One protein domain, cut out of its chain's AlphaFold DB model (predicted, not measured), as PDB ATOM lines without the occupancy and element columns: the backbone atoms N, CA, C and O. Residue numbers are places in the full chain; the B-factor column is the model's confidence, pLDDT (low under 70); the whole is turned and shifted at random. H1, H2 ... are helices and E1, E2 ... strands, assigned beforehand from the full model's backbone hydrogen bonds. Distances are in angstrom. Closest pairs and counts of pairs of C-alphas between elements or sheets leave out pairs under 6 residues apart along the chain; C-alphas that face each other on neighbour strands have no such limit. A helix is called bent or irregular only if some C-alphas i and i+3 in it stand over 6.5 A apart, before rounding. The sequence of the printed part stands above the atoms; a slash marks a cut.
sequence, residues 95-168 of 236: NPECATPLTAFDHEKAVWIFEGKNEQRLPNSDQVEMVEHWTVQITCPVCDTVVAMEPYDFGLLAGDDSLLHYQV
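AT A GLANCE: This is residues 95 to 168 of the 236 residues of an uncharacterized protein of Candidatus Poseidoniales archaeon (UniProt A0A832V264). A long, narrow hairpin, E1 and E2, makes the longest axis; short E3 widens one end beside E2, and H1 covers one face there. The 74 printed residues hold E1, E2, E3, H1 and E4 in chain order, class mixed; E1 - E2 - E3 is an antiparallel meander, each strand the neighbour of the one before. The whole is loose, radius of gyration of the C-alphas 15.2 A, spanning 48 by 29 by 21 A.

HOW THE PARTS SIT: E2, residues 128 to 139, is antiparallel to E1, residues 111 to 121, with N 113 and O 135 2.8 A apart, and to E3, residues 146 to 149, with N 138 and O 147 3.0 A apart. H1, residues 151 to 163, is on the sheet, height 11.1 A; its closest C-alphas to E2 are Pro 151 and Val 136, 5.8 A. H1 is irregular, C-alphas 157 and 160 9.2 A apart, with 6 of 9 O i to N i+4 pairs within hydrogen-bond range. E4, residues 165 to 167, pairs with no named strand.

IN THESE COORDINATES: E1, 28.9 A, begins at C-alpha 111 (39.926, -25.796, 29.673) and bends by 52 degrees at 116. E2 measures 35.1 A, E3 9.8 A, H1 8.2 A; E4, 6.9 A, ends at C-alpha 167 (34.057, -22.652, 32.150).

THE WHOLE: C-alphas 126 and 142 are farthest apart, 47.8 A. The printed part has no cut or long link; no printed residue is under 70 in pLDDT.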
ATOM      1  N   ASN A  95      56.416 -28.723  24.287       93.62
ATOM      2  CA  ASN A  95      57.105 -28.445  23.035       93.62
ATOM      3  C   ASN A  95      58.629 -28.433  23.282       93.62
ATOM      4  O   ASN A  95      59.093 -27.562  24.015       93.62
ATOM      5  N   PRO A  96      59.422 -29.319  22.646       90.31
ATOM      6  CA  PRO A  96      60.873 -29.392  22.851       90.31
ATOM      7  C   PRO A  96      61.633 -28.100  22.520       90.31
ATOM      8  O   PRO A  96      62.730 -27.882  23.026       90.31
ATOM      9  N   GLU A  97      61.065 -27.243  21.669       95.25
ATOM     10  CA  GLU A  97      61.648 -25.947  21.299       95.25
ATOM     11  C   GLU A  97      61.281 -24.828  22.291       95.25
ATOM     12  O   GLU A  97      61.796 -23.712  22.197       95.25
ATOM     13  N   CYS A  98      60.405 -25.109  23.262       94.25
ATOM     14  CA  CYS A  98      59.920 -24.157  24.251       94.25
ATOM     15  C   CYS A  98      60.302 -24.592  25.672       94.25
ATOM     16  O   CYS A  98      59.774 -25.554  26.215       94.25
ATOM     17  N   ALA A  99      61.174 -23.823  26.322       93.81
ATOM     18  CA  ALA A  99      61.574 -24.063  27.712       93.81
ATOM     19  C   ALA A  99      60.726 -23.282  28.738       93.81
ATOM     20  O   ALA A  99      61.121 -23.164  29.897       93.81
ATOM     21  N   THR A 100      59.593 -22.701  28.327       96.38
ATOM     22  CA  THR A 100      58.746 -21.906  29.227       96.38
ATOM     23  C   THR A 100      58.180 -22.802  30.331       96.38
ATOM     24  O   THR A 100      57.564 -23.818  30.006       96.38
ATOM     25  N   PRO A 101      58.356 -22.452  31.618       96.06
ATOM     26  CA  PRO A 101      57.828 -23.252  32.716       96.06
ATOM     27  C   PRO A 101      56.297 -23.202  32.744       96.06
ATOM     28  O   PRO A 101      55.703 -22.154  32.477       96.06
ATOM     29  N   LEU A 102      55.651 -24.313  33.107       96.12
ATOM     30  CA  LEU A 102      54.185 -24.419  33.175       96.12
ATOM     31  C   LEU A 102      53.564 -23.481  34.220       96.12
ATOM     32  O   LEU A 102      52.395 -23.119  34.118       96.12
ATOM     33  N   THR A 103      54.347 -23.040  35.202       95.06
ATOM     34  CA  THR A 103      53.947 -22.042  36.206       95.06
ATOM     35  C   THR A 103      53.775 -20.637  35.634       95.06
ATOM     36  O   THR A 103      53.106 -19.817  36.248       95.06
ATOM     37  N   ALA A 104      54.348 -20.349  34.462       94.88
ATOM     38  CA  ALA A 104      54.200 -19.063  33.780       94.88
ATOM     39  C   ALA A 104      52.984 -19.013  32.835       94.88
ATOM     40  O   ALA A 104      52.824 -18.044  32.092       94.88
ATOM     41  N   PHE A 105      52.173 -20.073  32.794       95.88
ATOM     42  CA  PHE A 105      50.996 -20.145  31.936       95.88
ATOM     43  C   PHE A 105      49.829 -19.409  32.600       95.88
ATOM     44  O   PHE A 105      49.795 -19.231  33.812       95.88
ATOM     45  N   ASP A 106      48.862 -18.988  31.790       93.81
ATOM     46  CA  ASP A 106      47.629 -18.382  32.284       93.81
ATOM     47  C   ASP A 106      46.650 -19.491  32.703       93.81
ATOM     48  O   ASP A 106      45.906 -20.030  31.876       93.81
ATOM     49  N   HIS A 107      46.708 -19.895  33.975       92.94
ATOM     50  CA  HIS A 107      45.900 -21.001  34.499       92.94
ATOM     51  C   HIS A 107      44.405 -20.674  34.578       92.94
ATOM     52  O   HIS A 107      43.590 -21.593  34.559       92.94
ATOM     53  N   GLU A 108      44.015 -19.397  34.585       88.75
ATOM     54  CA  GLU A 108      42.600 -18.993  34.576       88.75
ATOM     55  C   GLU A 108      41.905 -19.314  33.245       88.75
ATOM     56  O   GLU A 108      40.678 -19.420  33.187       88.75
ATOM     57  N   LYS A 109      42.688 -19.491  32.174       89.50
ATOM     58  CA  LYS A 109      42.219 -19.904  30.842       89.50
ATOM     59  C   LYS A 109      42.269 -21.417  30.632       89.50
ATOM     60  O   LYS A 109      42.177 -21.880  29.493       89.50
ATOM     61  N   ALA A 110      42.447 -22.193  31.697       92.19
ATOM     62  CA  ALA A 110      42.443 -23.642  31.620       92.19
ATOM     63  C   ALA A 110      41.083 -24.182  31.148       92.19
ATOM     64  O   ALA A 110      40.024 -23.776  31.628       92.19
ATOM     65  N   VAL A 111      41.117 -25.142  30.224       92.12
ATOM     66  CA  VAL A 111      39.926 -25.796  29.673       92.12
ATOM     67  C   VAL A 111      39.844 -27.220  30.200       92.12
ATOM     68  O   VAL A 111      40.755 -28.025  30.009       92.12
ATOM     69  N   TRP A 112      38.729 -27.554  30.844       93.19
ATOM     70  CA  TRP A 112      38.477 -28.895  31.362       93.19
ATOM     71  C   TRP A 112      37.788 -29.762  30.309       93.19
ATOM     72  O   TRP A 112      36.752 -29.397  29.746       93.19
ATOM     73  N   ILE A 113      38.348 -30.943  30.065       93.19
ATOM     74  CA  ILE A 113      37.879 -31.882  29.050       93.19
ATOM     75  C   ILE A 113      37.547 -33.217  29.696       93.19
ATOM     76  O   ILE A 113      38.369 -33.819  30.387       93.19
ATOM     77  N   PHE A 114      36.335 -33.692  29.429       93.81
ATOM     78  CA  PHE A 114      35.914 -35.039  29.771       93.81
ATOM     79  C   PHE A 114      36.394 -36.021  28.697       93.81
ATOM     80  O   PHE A 114      35.910 -35.991  27.566       93.81
ATOM     81  N   GLU A 115      37.338 -36.897  29.039       92.25
ATOM     82  CA  GLU A 115      37.897 -37.897  28.115       92.25
ATOM     83  C   GLU A 115      37.057 -39.187  28.059       92.25
ATOM     84  O   GLU A 115      37.246 -40.020  27.173       92.25
ATOM     85  N   GLY A 116      36.110 -39.361  28.986       91.94
ATOM     86  CA  GLY A 116      35.192 -40.500  29.023       91.94
ATOM     87  C   GLY A 116      35.221 -41.258  30.347       91.94
ATOM     88  O   GLY A 116      35.638 -40.740  31.384       91.94
ATOM     89  N   LYS A 117      34.740 -42.505  30.326       92.06
ATOM     90  CA  LYS A 117      34.723 -43.394  31.495       92.06
ATOM     91  C   LYS A 117      35.367 -44.724  31.147       92.06
ATOM     92  O   LYS A 117      35.092 -45.265  30.081       92.06
ATOM     93  N   ASN A 118      36.158 -45.262  32.064       88.06
ATOM     94  CA  ASN A 118      36.757 -46.581  31.923       88.06
ATOM     95  C   ASN A 118      36.387 -47.470  33.103       88.06
ATOM     96  O   ASN A 118      36.301 -47.021  34.243       88.06
ATOM     97  N   GLU A 119      36.231 -48.753  32.815       88.00
ATOM     98  CA  GLU A 119      36.115 -49.787  33.830       88.00
ATOM     99  C   GLU A 119      37.471 -50.004  34.509       88.00
ATOM    100  O   GLU A 119      38.464 -50.360  33.867       88.00
ATOM    101  N   GLN A 120      37.518 -49.795  35.821       84.38
ATOM    102  CA  GLN A 120      38.676 -50.082  36.649       84.38
ATOM    103  C   GLN A 120      38.309 -51.134  37.689       84.38
ATOM    104  O   GLN A 120      37.389 -50.973  38.487       84.38
ATOM    105  N   ARG A 121      39.051 -52.239  37.684       82.38
ATOM    106  CA  ARG A 121      38.902 -53.274  38.701       82.38
ATOM    107  C   ARG A 121      39.508 -52.783  40.014       82.38
ATOM    108  O   ARG A 121      40.654 -52.327  40.035       82.38
ATOM    109  N   LEU A 122      38.744 -52.899  41.096       78.19
ATOM    110  CA  LEU A 122      39.203 -52.511  42.422       78.19
ATOM    111  C   LEU A 122      40.369 -53.409  42.874       78.19
ATOM    112  O   LEU A 122      40.336 -54.626  42.650       78.19
ATOM    113  N   PRO A 123      41.402 -52.852  43.531       72.75
ATOM    114  CA  PRO A 123      42.480 -53.655  44.090       72.75
ATOM    115  C   PRO A 123      41.910 -54.696  45.060       72.75
ATOM    116  O   PRO A 123      41.212 -54.351  46.010       72.75
ATOM    117  N   ASN A 124      42.228 -55.971  44.832       78.06
ATOM    118  CA  ASN A 124      41.794 -57.104  45.662       78.06
ATOM    119  C   ASN A 124      40.279 -57.389  45.663       78.06
ATOM    120  O   ASN A 124      39.786 -58.052  46.574       78.06
ATOM    121  N   SER A 125      39.541 -56.929  44.650       78.69
ATOM    122  CA  SER A 125      38.125 -57.252  44.465       78.69
ATOM    123  C   SER A 125      37.841 -57.615  43.007       78.69
ATOM    124  O   SER A 125      38.465 -57.092  42.086       78.69
ATOM    125  N   ASP A 126      36.882 -58.514  42.783       82.81
ATOM    126  CA  ASP A 126      36.355 -58.786  41.438       82.81
ATOM    127  C   ASP A 126      35.394 -57.690  40.953       82.81
ATOM    128  O   ASP A 126      34.964 -57.716  39.799       82.81
ATOM    129  N   GLN A 127      35.072 -56.722  41.815       86.12
ATOM    130  CA  GLN A 127      34.233 -55.583  41.477       86.12
ATOM    131  C   GLN A 127      34.950 -54.619  40.529       86.12
ATOM    132  O   GLN A 127      36.150 -54.352  40.646       86.12
ATOM    133  N   VAL A 128      34.166 -54.088  39.599       87.44
ATOM    134  CA  VAL A 128      34.582 -53.104  38.607       87.44
ATOM    135  C   VAL A 128      33.850 -51.805  38.910       87.44
ATOM    136  O   VAL A 128      32.639 -51.810  39.129       87.44
ATOM    137  N   GLU A 129      34.592 -50.706  38.940       89.19
ATOM    138  CA  GLU A 129      34.071 -49.357  39.107       89.19
ATOM    139  C   GLU A 129      34.272 -48.565  37.814       89.19
ATOM    140  O   GLU A 129      35.263 -48.745  37.106       89.19
ATOM    141  N   MET A 130      33.321 -47.689  37.490       87.81
ATOM    142  CA  MET A 130      33.463 -46.760  36.372       87.81
ATOM    143  C   MET A 130      34.213 -45.523  36.849       87.81
ATOM    144  O   MET A 130      33.663 -44.716  37.595       87.81
ATOM    145  N   VAL A 131      35.443 -45.353  36.380       89.25
ATOM    146  CA  VAL A 131      36.266 -44.185  36.688       89.25
ATOM    147  C   VAL A 131      36.152 -43.184  35.550       89.25
ATOM    148  O   VAL A 131      36.324 -43.517  34.375       89.25
ATOM    149  N   GLU A 132      35.813 -41.951  35.903       91.31
ATOM    150  CA  GLU A 132      35.759 -40.832  34.970       91.31
ATOM    151  C   GLU A 132      37.159 -40.285  34.725       91.31
ATOM    152  O   GLU A 132      37.921 -40.073  35.665       91.31
ATOM    153  N   HIS A 133      37.472 -40.021  33.461       91.56
ATOM    154  CA  HIS A 133      38.733 -39.421  33.063       91.56
ATOM    155  C   HIS A 133      38.503 -37.976  32.648       91.56
ATOM    156  O   HIS A 133      37.705 -37.681  31.755       91.56
ATOM    157  N   TRP A 134      39.212 -37.085  33.327       93.38
ATOM    158  CA  TRP A 134      39.206 -35.655  33.082       93.38
ATOM    159  C   TRP A 134      40.625 -35.211  32.783       93.38
ATOM    160  O   TRP A 134      41.580 -35.755  33.322       93.38
ATOM    161  N   THR A 135      40.764 -34.220  31.920       93.81
ATOM    162  CA  THR A 135      42.046 -33.608  31.590       93.81
ATOM    163  C   THR A 135      41.872 -32.105  31.592       93.81
ATOM    164  O   THR A 135      40.839 -31.590  31.166       93.81
ATOM    165  N   VAL A 136      42.884 -31.405  32.082       93.81
ATOM    166  CA  VAL A 136      42.959 -29.951  32.035       93.81
ATOM    167  C   VAL A 136      43.921 -29.573  30.922       93.81
ATOM    168  O   VAL A 136      45.038 -30.087  30.855       93.81
ATOM    169  N   GLN A 137      43.472 -28.708  30.024       95.44
ATOM    170  CA  GLN A 137      44.279 -28.171  28.941       95.44
ATOM    171  C   GLN A 137      44.630 -26.717  29.225       95.44
ATOM    172  O   GLN A 137      43.748 -25.892  29.446       95.44
ATOM    173  N   ILE A 138      45.921 -26.404  29.179       95.50
ATOM    174  CA  ILE A 138      46.437 -25.037  29.268       95.50
ATOM    175  C   ILE A 138      47.254 -24.717  28.021       95.50
ATOM    176  O   ILE A 138      47.950 -25.579  27.484       95.50
ATOM    177  N   THR A 139      47.177 -23.478  27.546       97.00
ATOM    178  CA  THR A 139      47.881 -23.053  26.328       97.00
ATOM    179  C   THR A 139      49.154 -22.303  26.695       97.00
ATOM    180  O   THR A 139      49.123 -21.385  27.513       97.00
ATOM    181  N   CYS A 140      50.282 -22.688  26.095       97.19
ATOM    182  CA  CYS A 140      51.549 -21.997  26.299       97.19
ATOM    183  C   CYS A 140      51.493 -20.579  25.709       97.19
ATOM    184  O   CYS A 140      51.269 -20.454  24.507       97.19
ATOM    185  N   PRO A 141      51.795 -19.519  26.480       96.88
ATOM    186  CA  PRO A 141      51.704 -18.140  25.991       96.88
ATOM    187  C   PRO A 141      52.807 -17.752  24.990       96.88
ATOM    188  O   PRO A 141      52.786 -16.647  24.456       96.88
ATOM    189  N   VAL A 142      53.808 -18.617  24.777       97.25
ATOM    190  CA  VAL A 142      54.969 -18.339  23.912       97.25
ATOM    191  C   VAL A 142      54.895 -19.080  22.581       97.25
ATOM    192  O   VAL A 142      55.249 -18.514  21.552       97.25
ATOM    193  N   CYS A 143      54.490 -20.352  22.598       96.94
ATOM    194  CA  CYS A 143      54.502 -21.214  21.412       96.94
ATOM    195  C   CYS A 143      53.127 -21.797  21.056       96.94
ATOM    196  O   CYS A 143      53.062 -22.712  20.236       96.94
ATOM    197  N   ASP A 144      52.059 -21.340  21.721       96.88
ATOM    198  CA  ASP A 144      50.662 -21.759  21.525       96.88
ATOM    199  C   ASP A 144      50.408 -23.272  21.651       96.88
ATOM    200  O   ASP A 144      49.342 -23.783  21.310       96.88
ATOM    201  N   THR A 145      51.383 -24.022  22.173       97.00
ATOM    202  CA  THR A 145      51.242 -25.460  22.394       97.00
ATOM    203  C   THR A 145      50.255 -25.705  23.525       97.00
ATOM    204  O   THR A 145      50.412 -25.172  24.625       97.00
ATOM    205  N   VAL A 146      49.254 -26.540  23.255       96.75
ATOM    206  CA  VAL A 146      48.279 -26.984  24.250       96.75
ATOM    207  C   VAL A 146      48.880 -28.130  25.054       96.75
ATOM    208  O   VAL A 146      49.191 -29.193  24.516       96.75
ATOM    209  N   VAL A 147      49.040 -27.907  26.352       96.19
ATOM    210  CA  VAL A 147      49.539 -28.891  27.309       96.19
ATOM    211  C   VAL A 147      48.346 -29.502  28.028       96.19
ATOM    212  O   VAL A 147      47.598 -28.806  28.710       96.19
ATOM    213  N   ALA A 148      48.181 -30.811  27.869       95.12
ATOM    214  CA  ALA A 148      47.179 -31.606  28.561       95.12
ATOM    215  C   ALA A 148      47.785 -32.245  29.818       95.12
ATOM    216  O   ALA A 148      48.829 -32.893  29.734       95.12
ATOM    217  N   MET A 149      47.116 -32.102  30.958       94.25
ATOM    218  CA  MET A 149      47.550 -32.656  32.243       94.25
ATOM    219  C   MET A 149      46.381 -33.200  33.064       94.25
ATOM    220  O   MET A 149      45.216 -32.891  32.804       94.25
ATOM    221  N   GLU A 150      46.696 -34.014  34.066       92.00
ATOM    222  CA  GLU A 150      45.699 -34.517  35.004       92.00
ATOM    223  C   GLU A 150      45.202 -33.385  35.930       92.00
ATOM    224  O   GLU A 150      45.978 -32.499  36.294       92.00
ATOM    225  N   PRO A 151      43.931 -33.409  36.373       92.00
ATOM    226  CA  PRO A 151      43.375 -32.415  37.293       92.00
ATOM    227  C   PRO A 151      44.195 -32.186  38.562       92.00
ATOM    228  O   PRO A 151      44.325 -31.060  39.032       92.00
ATOM    229  N   TYR A 152      44.740 -33.265  39.118       90.06
ATOM    230  CA  TYR A 152      45.554 -33.201  40.323       90.06
ATOM    231  C   TYR A 152      46.886 -32.477  40.068       90.06
ATOM    232  O   TYR A 152      47.268 -31.607  40.844       90.06
ATOM    233  N   ASP A 153      47.537 -32.772  38.941       91.94
ATOM    234  CA  ASP A 153      48.778 -32.122  38.511       91.94
ATOM    235  C   ASP A 153      48.561 -30.626  38.233       91.94
ATOM    236  O   ASP A 153      49.384 -29.790  38.611       91.94
ATOM    237  N   PHE A 154      47.417 -30.269  37.641       93.50
ATOM    238  CA  PHE A 154      47.016 -28.871  37.474       93.50
ATOM    239  C   PHE A 154      46.855 -28.156  38.821       93.50
ATOM    240  O   PHE A 154      47.325 -27.031  38.970       93.50
ATOM    241  N   GLY A 155      46.268 -28.822  39.819       92.06
ATOM    242  CA  GLY A 155      46.146 -28.293  41.179       92.06
ATOM    243  C   GLY A 155      47.478 -27.943  41.835       92.06
ATOM    244  O   GLY A 155      47.592 -26.904  42.481       92.06
ATOM    245  N   LEU A 156      48.509 -28.765  41.614       91.94
ATOM    246  CA  LEU A 156      49.858 -28.497  42.122       91.94
ATOM    247  C   LEU A 156      50.464 -27.215  41.529       91.94
ATOM    248  O   LEU A 156      51.217 -26.521  42.213       91.94
ATOM    249  N   LEU A 157      50.146 -26.907  40.267       92.56
ATOM    250  CA  LEU A 157      50.675 -25.753  39.534       92.56
ATOM    251  C   LEU A 157      49.886 -24.468  39.787       92.56
ATOM    252  O   LEU A 157      50.477 -23.419  40.031       92.56
ATOM    253  N   ALA A 158      48.564 -24.553  39.662       90.94
ATOM    254  CA  ALA A 158      47.671 -23.403  39.599       90.94
ATOM    255  C   ALA A 158      47.120 -22.988  40.972       90.94
ATOM    256  O   ALA A 158      46.525 -21.914  41.101       90.94
ATOM    257  N   GLY A 159      47.308 -23.842  41.984       89.00
ATOM    258  CA  GLY A 159      46.736 -23.680  43.313       89.00
ATOM    259  C   GLY A 159      45.232 -23.950  43.360       89.00
ATOM    260  O   GLY A 159      44.572 -24.186  42.343       89.00
ATOM    261  N   ASP A 160      44.688 -23.901  44.575       82.88
ATOM    262  CA  ASP A 160      43.282 -24.221  44.832       82.88
ATOM    263  C   ASP A 160      42.329 -23.214  44.173       82.88
ATOM    264  O   ASP A 160      41.302 -23.612  43.632       82.88
ATOM    265  N   ASP A 161      42.682 -21.926  44.124       84.31
ATOM    266  CA  ASP A 161      41.802 -20.884  43.574       84.31
ATOM    267  C   ASP A 161      41.474 -21.132  42.095       84.31
ATOM    268  O   ASP A 161      40.318 -21.046  41.676       84.31
ATOM    269  N   SER A 162      42.471 -21.518  41.296       85.06
ATOM    270  CA  SER A 162      42.277 -21.833  39.877       85.06
ATOM    271  C   SER A 162      41.459 -23.111  39.679       85.06
ATOM    272  O   SER A 162      40.677 -23.203  38.733       85.06
ATOM    273  N   LEU A 163      41.594 -24.089  40.584       85.94
ATOM    274  CA  LEU A 163      40.795 -25.319  40.575       85.94
ATOM    275  C   LEU A 163      39.315 -25.074  40.877       85.94
ATOM    276  O   LEU A 163      38.487 -25.886  40.482       85.94
ATOM    277  N   LEU A 164      38.963 -23.995  41.578       87.31
ATOM    278  CA  LEU A 164      37.568 -23.683  41.903       87.31
ATOM    279  C   LEU A 164      36.798 -23.088  40.717       87.31
ATOM    280  O   LEU A 164      35.574 -22.955  40.789       87.31
ATOM    281  N   HIS A 165      37.480 -22.756  39.621       88.75
ATOM    282  CA  HIS A 165      36.876 -22.171  38.433       88.75
ATOM    283  C   HIS A 165      36.676 -23.207  37.327       88.75
ATOM    284  O   HIS A 165      37.573 -23.972  36.975       88.75
ATOM    285  N   TYR A 166      35.498 -23.177  36.706       90.19
ATOM    286  CA  TYR A 166      35.191 -23.997  35.541       90.19
ATOM    287  C   TYR A 166      34.380 -23.200  34.523       90.19
ATOM    288  O   TYR A 166      33.358 -22.608  34.857       90.19
ATOM    289  N   GLN A 167      34.813 -23.207  33.267       89.31
ATOM    290  CA  GLN A 167      34.057 -22.652  32.150       89.31
ATOM    291  C   GLN A 167      33.558 -23.791  31.262       89.31
ATOM    292  O   GLN A 167      34.320 -24.690  30.902       89.31
ATOM    293  N   VAL A 168      32.270 -23.748  30.931       86.75
ATOM    294  CA  VAL A 168      31.625 -24.703  30.021       86.75
ATOM    295  C   VAL A 168      32.267 -24.601  28.633       86.75
ATOM    296  O   VAL A 168      32.709 -23.517  28.247       86.75
TER     297      VAL A 168